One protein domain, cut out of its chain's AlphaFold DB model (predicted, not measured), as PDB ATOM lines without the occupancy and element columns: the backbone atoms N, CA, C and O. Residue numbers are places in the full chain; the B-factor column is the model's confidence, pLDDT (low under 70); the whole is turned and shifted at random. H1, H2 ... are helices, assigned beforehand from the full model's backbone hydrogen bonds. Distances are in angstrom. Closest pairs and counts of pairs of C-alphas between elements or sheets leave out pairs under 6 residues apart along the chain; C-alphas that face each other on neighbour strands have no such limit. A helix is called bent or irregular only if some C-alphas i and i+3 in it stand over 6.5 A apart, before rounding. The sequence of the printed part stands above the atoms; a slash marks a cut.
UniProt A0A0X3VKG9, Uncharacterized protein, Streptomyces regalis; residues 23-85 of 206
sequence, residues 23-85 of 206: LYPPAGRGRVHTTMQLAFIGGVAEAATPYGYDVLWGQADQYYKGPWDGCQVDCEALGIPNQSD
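This is residues 23 to 85 of the 206 residues of an uncharacterized protein of Streptomyces regalis (UniProt A0A0X3VKG9). What is the picture? There is little regular structure: one long helix, H1, with loops folded along one side of it, and a short helix, H2, beyond them. The last stretch, residues 70 to 85, passes between the two helices. What is the make-up? The 63 printed residues, all-helix in class, hold H1 then H2, with 22 residues in these and no named strand. They are compact, with a radius of gyration of the C-alphas of 11.4 A, spanning 32 by 26 by 18 A.

Do the helices meet? H1, residues 35 to 51, and H2, residues 65 to 69, are apart, with no C-alphas within 8 A. Are short pairings present? Residues 72 to 73 pair antiparallel with 76 to 77. Are the helix backbones complete? Every O i to N i+4 pair is within hydrogen-bond range in H2, and 11 of 13 in H1.

Where does H1 run? From C-alpha 35 at (-30.876, 25.423, 17.825), it measures 25.4 A; it is irregular, but only just: C-alphas 47 and 50 are 6.8 A apart. Where does H2 end? At C-alpha 69, (-14.671, 28.778, 9.856), after 5.9 A.

How large is it? The two C-alphas farthest apart, of Arg 29 and Asp 74, are 33.1 A apart. Are there cuts or long links? The printed part has no cut, and H1 to H2 is a long link of 13 residues. Where is confidence low? Residues 23 to 31 are under 70 in pLDDT.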
ATOM      1  N   LEU A  23     -24.179   9.920  16.629       67.31
ATOM      2  CA  LEU A  23     -24.714  10.703  17.725       67.31
ATOM      3  C   LEU A  23     -26.092  11.273  17.348       67.31
ATOM      4  O   LEU A  23     -26.238  11.990  16.362       67.31
ATOM      5  N   TYR A  24     -27.114  10.920  18.130       65.00
ATOM      6  CA  TYR A  24     -28.459  11.515  18.097       65.00
ATOM      7  C   TYR A  24     -28.348  13.023  18.407       65.00
ATOM      8  O   TYR A  24     -27.597  13.339  19.328       65.00
ATOM      9  N   PRO A  25     -29.036  13.954  17.700       61.72
ATOM     10  CA  PRO A  25     -30.473  13.919  17.375       61.72
ATOM     11  C   PRO A  25     -30.854  13.956  15.875       61.72
ATOM     12  O   PRO A  25     -30.124  14.510  15.062       61.72
ATOM     13  N   PRO A  26     -32.029  13.414  15.483       67.69
ATOM     14  CA  PRO A  26     -32.514  13.426  14.108       67.69
ATOM     15  C   PRO A  26     -32.867  14.849  13.697       67.69
ATOM     16  O   PRO A  26     -33.513  15.562  14.465       67.69
ATOM     17  N   ALA A  27     -32.527  15.239  12.471       67.25
ATOM     18  CA  ALA A  27     -32.979  16.508  11.915       67.25
ATOM     19  C   ALA A  27     -34.506  16.654  12.080       67.25
ATOM     20  O   ALA A  27     -35.263  15.695  11.891       67.25
ATOM     21  N   GLY A  28     -34.962  17.850  12.454       62.53
ATOM     22  CA  GLY A  28     -36.382  18.158  12.588       62.53
ATOM     23  C   GLY A  28     -37.155  17.976  11.274       62.53
ATOM     24  O   GLY A  28     -36.592  17.709  10.206       62.53
ATOM     25  N   ARG A  29     -38.486  18.125  11.337       64.50
ATOM     26  CA  ARG A  29     -39.361  18.066  10.149       64.50
ATOM     27  C   ARG A  29     -38.788  18.952   9.034       64.50
ATOM     28  O   ARG A  29     -38.567  20.136   9.246       64.50
ATOM     29  N   GLY A  30     -38.560  18.369   7.855       68.25
ATOM     30  CA  GLY A  30     -37.999  19.091   6.707       68.25
ATOM     31  C   GLY A  30     -36.468  19.134   6.632       68.25
ATOM     32  O   GLY A  30     -35.955  19.882   5.812       68.25
ATOM     33  N   ARG A  31     -35.744  18.321   7.423       69.19
ATOM     34  CA  ARG A  31     -34.263  18.296   7.486       69.19
ATOM     35  C   ARG A  31     -33.649  19.582   8.056       69.19
ATOM     36  O   ARG A  31     -32.521  19.934   7.730       69.19
ATOM     37  N   VAL A  32     -34.397  20.264   8.920       76.88
ATOM     38  CA  VAL A  32     -33.945  21.475   9.609       76.88
ATOM     39  C   VAL A  32     -33.597  21.115  11.045       76.88
ATOM     40  O   VAL A  32     -34.441  20.597  11.779       76.88
ATOM     41  N   HIS A  33     -32.357  21.374  11.442       83.31
ATOM     42  CA  HIS A  33     -31.933  21.223  12.826       83.31
ATOM     43  C   HIS A  33     -32.449  22.397  13.657       83.31
ATOM     44  O   HIS A  33     -32.397  23.549  13.228       83.31
ATOM     45  N   THR A  34     -32.958  22.116  14.852       86.69
ATOM     46  CA  THR A  34     -33.260  23.176  15.818       86.69
ATOM     47  C   THR A  34     -31.970  23.673  16.468       86.69
ATOM     48  O   THR A  34     -30.985  22.939  16.545       86.69
ATOM     49  N   THR A  35     -31.990  24.885  17.024       85.62
ATOM     50  CA  THR A  35     -30.876  25.423  17.825       85.62
ATOM     51  C   THR A  35     -30.407  24.453  18.911       85.62
ATOM     52  O   THR A  35     -29.211  24.258  19.089       85.62
ATOM     53  N   MET A  36     -31.338  23.774  19.591       87.69
ATOM     54  CA  MET A  36     -31.008  22.778  20.618       87.69
ATOM     55  C   MET A  36     -30.239  21.579  20.044       87.69
ATOM     56  O   MET A  36     -29.336  21.050  20.683       87.69
ATOM     57  N   GLN A  37     -30.593  21.145  18.833       87.94
ATOM     58  CA  GLN A  37     -29.933  20.024  18.166       87.94
ATOM     59  C   GLN A  37     -28.514  20.392  17.731       87.94
ATOM     60  O   GLN A  37     -27.591  19.624  17.986       87.94
ATOM     61  N   LEU A  38     -28.337  21.578  17.140       88.25
ATOM     62  CA  LEU A  38     -27.022  22.090  16.750       88.25
ATOM     63  C   LEU A  38     -26.110  22.278  17.967       88.25
ATOM     64  O   LEU A  38     -24.954  21.866  17.927       88.25
ATOM     65  N   ALA A  39     -26.643  22.812  19.071       87.62
ATOM     66  CA  ALA A  39     -25.901  22.976  20.319       87.62
ATOM     67  C   ALA A  39     -25.421  21.635  20.897       87.62
ATOM     68  O   ALA A  39     -24.286  21.536  21.354       87.62
ATOM     69  N   PHE A  40     -26.254  20.588  20.850       88.00
ATOM     70  CA  PHE A  40     -25.857  19.257  21.316       88.00
ATOM     71  C   PHE A  40     -24.739  18.654  20.458       88.00
ATOM     72  O   PHE A  40     -23.759  18.143  20.996       88.00
ATOM     73  N   ILE A  41     -24.868  18.739  19.130       88.56
ATOM     74  CA  ILE A  41     -23.854  18.236  18.196       88.56
ATOM     75  C   ILE A  41     -22.534  18.988  18.400       88.56
ATOM     76  O   ILE A  41     -21.495  18.352  18.550       88.56
ATOM     77  N   GLY A  42     -22.586  20.322  18.475       88.88
ATOM     78  CA  GLY A  42     -21.411  21.158  18.714       88.88
ATOM     79  C   GLY A  42     -20.731  20.857  20.050       88.88
ATOM     80  O   GLY A  42     -19.526  20.646  20.077       88.88
ATOM     81  N   GLY A  43     -21.497  20.731  21.138       88.38
ATOM     82  CA  GLY A  43     -20.934  20.412  22.454       88.38
ATOM     83  C   GLY A  43     -20.267  19.035  22.515       88.38
ATOM     84  O   GLY A  43     -19.286  18.849  23.234       88.38
ATOM     85  N   VAL A  44     -20.757  18.057  21.746       89.19
ATOM     86  CA  VAL A  44     -20.089  16.751  21.657       89.19
ATOM     87  C   VAL A  44     -18.836  16.828  20.791       89.19
ATOM     88  O   VAL A  44     -17.833  16.225  21.164       89.19
ATOM     89  N   ALA A  45     -18.866  17.576  19.687       88.69
ATOM     90  CA  ALA A  45     -17.689  17.803  18.854       88.69
ATOM     91  C   ALA A  45     -16.550  18.446  19.671       88.69
ATOM     92  O   ALA A  45     -15.443  17.904  19.720       88.69
ATOM     93  N   GLU A  46     -16.851  19.503  20.432       88.56
ATOM     94  CA  GLU A  46     -15.905  20.145  21.351       88.56
ATOM     95  C   GLU A  46     -15.314  19.147  22.363       88.56
ATOM     96  O   GLU A  46     -14.096  19.042  22.512       88.56
ATOM     97  N   ALA A  47     -16.167  18.372  23.042       89.38
ATOM     98  CA  ALA A  47     -15.736  17.436  24.079       89.38
ATOM     99  C   ALA A  47     -14.932  16.242  23.536       89.38
ATOM    100  O   ALA A  47     -14.112  15.670  24.261       89.38
ATOM    101  N   ALA A  48     -15.179  15.839  22.289       87.06
ATOM    102  CA  ALA A  48     -14.552  14.677  21.670       87.06
ATOM    103  C   ALA A  48     -13.217  15.017  20.979       87.06
ATOM    104  O   ALA A  48     -12.345  14.149  20.893       87.06
ATOM    105  N   THR A  49     -13.020  16.276  20.576       86.38
ATOM    106  CA  THR A  49     -11.810  16.728  19.869       86.38
ATOM    107  C   THR A  49     -10.498  16.432  20.621       86.38
ATOM    108  O   THR A  49      -9.583  15.877  20.015       86.38
ATOM    109  N   PRO A  50     -10.372  16.639  21.953       87.31
ATOM    110  CA  PRO A  50      -9.154  16.275  22.696       87.31
ATOM    111  C   PRO A  50      -8.772  14.784  22.643       87.31
ATOM    112  O   PRO A  50      -7.639  14.420  22.967       87.31
ATOM    113  N   TYR A  51      -9.709  13.916  22.254       87.81
ATOM    114  CA  TYR A  51      -9.496  12.479  22.086       87.81
ATOM    115  C   TYR A  51      -9.269  12.072  20.618       87.81
ATOM    116  O   TYR A  51      -9.169  10.878  20.338       87.81
ATOM    117  N   GLY A  52      -9.170  13.038  19.697       86.25
ATOM    118  CA  GLY A  52      -8.932  12.811  18.270       86.25
ATOM    119  C   GLY A  52     -10.171  12.376  17.485       86.25
ATOM    120  O   GLY A  52     -10.034  11.694  16.469       86.25
ATOM    121  N   TYR A  53     -11.372  12.707  17.968       84.88
ATOM    122  CA  TYR A  53     -12.599  12.532  17.193       84.88
ATOM    123  C   TYR A  53     -12.932  13.816  16.444       84.88
ATOM    124  O   TYR A  53     -12.973  14.885  17.044       84.88
ATOM    125  N   ASP A  54     -13.266  13.661  15.169       85.19
ATOM    126  CA  ASP A  54     -13.819  14.714  14.325       85.19
ATOM    127  C   ASP A  54     -15.312  14.452  14.059       85.19
ATOM    128  O   ASP A  54     -15.803  13.319  14.171       85.19
ATOM    129  N   VAL A  55     -16.050  15.501  13.698       86.69
ATOM    130  CA  VAL A  55     -17.464  15.422  13.334       86.69
ATOM    131  C   VAL A  55     -17.635  15.490  11.819       86.69
ATOM    132  O   VAL A  55     -17.447  16.520  11.176       86.69
ATOM    133  N   LEU A  56     -18.100  14.387  11.225       86.00
ATOM    134  CA  LEU A  56     -18.497  14.382   9.818       86.00
ATOM    135  C   LEU A  56     -19.852  15.085   9.648       86.00
ATOM    136  O   LEU A  56     -20.914  14.458   9.694       86.00
ATOM    137  N   TRP A  57     -19.815  16.399   9.439       86.88
ATOM    138  CA  TRP A  57     -21.010  17.216   9.250       86.88
ATOM    139  C   TRP A  57     -21.372  17.391   7.768       86.88
ATOM    140  O   TRP A  57     -20.826  18.231   7.054       86.88
ATOM    141  N   GLY A  58     -22.349  16.614   7.296       84.62
ATOM    142  CA  GLY A  58     -22.749  16.575   5.882       84.62
ATOM    143  C   GLY A  58     -23.475  17.816   5.336       84.62
ATOM    144  O   GLY A  58     -23.886  17.787   4.182       84.62
ATOM    145  N   GLN A  59     -23.676  18.867   6.141       85.00
ATOM    146  CA  GLN A  59     -24.290  20.137   5.712       85.00
ATOM    147  C   GLN A  59     -23.323  21.326   5.851       85.00
ATOM    148  O   GLN A  59     -23.767  22.469   5.926       85.00
ATOM    149  N   ALA A  60     -22.015  21.076   5.956       86.56
ATOM    150  CA  ALA A  60     -21.005  22.127   6.112       86.56
ATOM    151  C   ALA A  60     -21.075  23.181   4.992       86.56
ATOM    152  O   ALA A  60     -20.956  24.376   5.244       86.56
ATOM    153  N   ASP A  61     -21.363  22.740   3.767       89.19
ATOM    154  CA  ASP A  61     -21.511  23.566   2.565       89.19
ATOM    155  C   ASP A  61     -22.762  24.463   2.561       89.19
ATOM    156  O   ASP A  61     -22.891  25.339   1.706       89.19
ATOM    157  N   GLN A  62     -23.681  24.273   3.513       88.12
ATOM    158  CA  GLN A  62     -24.884  25.098   3.663       88.12
ATOM    159  C   GLN A  62     -24.653  26.346   4.524       88.12
ATOM    160  O   GLN A  62     -25.529  27.212   4.586       88.12
ATOM    161  N   TYR A  63     -23.502  26.453   5.191       90.06
ATOM    162  CA  TYR A  63     -23.152  27.607   6.010       90.06
ATOM    163  C   TYR A  63     -22.374  28.657   5.221       90.06
ATOM    164  O   TYR A  63     -21.576  28.354   4.334       90.06
ATOM    165  N   TYR A  64     -22.555  29.925   5.598       91.50
ATOM    166  CA  TYR A  64     -21.618  30.964   5.190       91.50
ATOM    167  C   TYR A  64     -20.218  30.638   5.717       91.50
ATOM    168  O   TYR A  64     -20.063  30.182   6.852       91.50
ATOM    169  N   LYS A  65     -19.200  30.946   4.905       91.56
ATOM    170  CA  LYS A  65     -17.795  30.664   5.219       91.56
ATOM    171  C   LYS A  65     -17.371  31.221   6.583       91.56
ATOM    172  O   LYS A  65     -16.766  30.499   7.356       91.56
ATOM    173  N   GLY A  66     -17.728  32.470   6.898       91.38
ATOM    174  CA  GLY A  66     -17.339  33.126   8.155       91.38
ATOM    175  C   GLY A  66     -17.787  32.363   9.412       91.38
ATOM    176  O   GLY A  66     -16.931  31.920  10.173       91.38
ATOM    177  N   PRO A  67     -19.101  32.154   9.622       92.31
ATOM    178  CA  PRO A  67     -19.600  31.358  10.741       92.31
ATOM    179  C   PRO A  67     -19.041  29.931  10.788       92.31
ATOM    180  O   PRO A  67     -18.701  29.459  11.866       92.31
ATOM    181  N   TRP A  68     -18.927  29.250   9.639       92.56
ATOM    182  CA  TRP A  68     -18.393  27.884   9.580       92.56
ATOM    183  C   TRP A  68     -16.922  27.805   9.999       92.56
ATOM    184  O   TRP A  68     -16.549  26.956  10.806       92.56
ATOM    185  N   ASP A  69     -16.086  28.708   9.492       91.44
ATOM    186  CA  ASP A  69     -14.671  28.778   9.856       91.44
ATOM    187  C   ASP A  69     -14.476  29.167  11.322       91.44
ATOM    188  O   ASP A  69     -13.565  28.666  11.971       91.44
ATOM    189  N   GLY A  70     -15.362  30.005  11.869       90.06
ATOM    190  CA  GLY A  70     -15.348  30.373  13.286       90.06
ATOM    191  C   GLY A  70     -15.570  29.195  14.243       90.06
ATOM    192  O   GLY A  70     -15.243  29.302  15.422       90.06
ATOM    193  N   CYS A  71     -16.093  28.067  13.753       91.56
ATOM    194  CA  CYS A  71     -16.257  26.836  14.524       91.56
ATOM    195  C   CYS A  71     -15.136  25.807  14.297       91.56
ATOM    196  O   CYS A  71     -15.240  24.695  14.815       91.56
ATOM    197  N   GLN A  72     -14.085  26.141  13.541       88.56
ATOM    198  CA  GLN A  72     -12.990  25.223  13.224       88.56
ATOM    199  C   GLN A  72     -11.670  25.626  13.885       88.56
ATOM    200  O   GLN A  72     -11.314  26.802  13.940       88.56
ATOM    201  N   VAL A  73     -10.894  24.632  14.317       85.69
ATOM    202  CA  VAL A  73      -9.490  24.783  14.732       85.69
ATOM    203  C   VAL A  73      -8.692  23.662  14.085       85.69
ATOM    204  O   VAL A  73      -9.106  22.515  14.143       85.69
ATOM    205  N   ASP A  74      -7.571  23.986  13.432       85.50
ATOM    206  CA  ASP A  74      -6.717  23.002  12.744       85.50
ATOM    207  C   ASP A  74      -7.485  22.084  11.758       85.50
ATOM    208  O   ASP A  74      -7.130  20.926  11.560       85.50
ATOM    209  N   CYS A  75      -8.520  22.635  11.104       82.69
ATOM    210  CA  CYS A  75      -9.459  21.946  10.203       82.69
ATOM    211  C   CYS A  75     -10.414  20.936  10.875       82.69
ATOM    212  O   CYS A  75     -11.115  20.220  10.162       82.69
ATOM    213  N   GLU A  76     -10.483  20.901  12.206       84.38
ATOM    214  CA  GLU A  76     -11.432  20.094  12.981       84.38
ATOM    215  C   GLU A  76     -12.586  20.970  13.483       84.38
ATOM    216  O   GLU A  76     -12.379  22.101  13.939       84.38
ATOM    217  N   ALA A  77     -13.819  20.466  13.401       85.94
ATOM    218  CA  ALA A  77     -14.989  21.197  13.882       85.94
ATOM    219  C   ALA A  77     -15.132  21.061  15.409       85.94
ATOM    220  O   ALA A  77     -15.472  19.999  15.924       85.94
ATOM    221  N   LEU A  78     -14.953  22.174  16.127       89.25
ATOM    222  CA  LEU A  78     -15.190  22.292  17.575       89.25
ATOM    223  C   LEU A  78     -16.625  22.710  17.913       89.25
ATOM    224  O   LEU A  78     -16.989  22.829  19.077       89.25
ATOM    225  N   GLY A  79     -17.445  22.977  16.905       89.50
ATOM    226  CA  GLY A  79     -18.810  23.436  17.087       89.50
ATOM    227  C   GLY A  79     -19.579  23.431  15.778       89.50
ATOM    228  O   GLY A  79     -19.027  23.149  14.716       89.50
ATOM    229  N   ILE A  80     -20.867  23.760  15.856       90.69
ATOM    230  CA  ILE A  80     -21.724  23.929  14.682       90.69
ATOM    231  C   ILE A  80     -22.362  25.320  14.748       90.69
ATOM    232  O   ILE A  80     -22.953  25.650  15.784       90.69
ATOM    233  N   PRO A  81     -22.291  26.134  13.677       90.75
ATOM    234  CA  PRO A  81     -22.880  27.464  13.696       90.75
ATOM    235  C   PRO A  81     -24.385  27.395  13.963       90.75
ATOM    236  O   PRO A  81     -25.123  26.662  13.296       90.75
ATOM    237  N   ASN A  82     -24.843  28.176  14.940       86.88
ATOM    238  CA  ASN A  82     -26.250  28.225  15.329       86.88
ATOM    239  C   ASN A  82     -26.985  29.415  14.698       86.88
ATOM    240  O   ASN A  82     -28.055  29.252  14.117       86.88
ATOM    241  N   GLN A  83     -26.419  30.614  14.830       86.12
ATOM    242  CA  GLN A  83     -26.965  31.862  14.303       86.12
ATOM    243  C   GLN A  83     -25.818  32.782  13.881       86.12
ATOM    244  O   GLN A  83     -24.690  32.626  14.343       86.12
ATOM    245  N   SER A  84     -26.119  33.719  12.987       89.56
ATOM    246  CA  SER A  84     -25.213  34.782  12.563       89.56
ATOM    247  C   SER A  84     -26.031  36.056  12.429       89.56
ATOM    248  O   SER A  84     -27.116  36.030  11.844       89.56
ATOM    249  N   ASP A  85     -25.502  37.159  12.937       91.31
ATOM    250  CA  ASP A  85     -26.085  38.487  12.810       91.31
ATOM    251  C   ASP A  85     -25.019  39.507  12.380       91.31
ATOM    252  O   ASP A  85     -23.872  39.162  12.088       91.31
TER     253      ASP A  85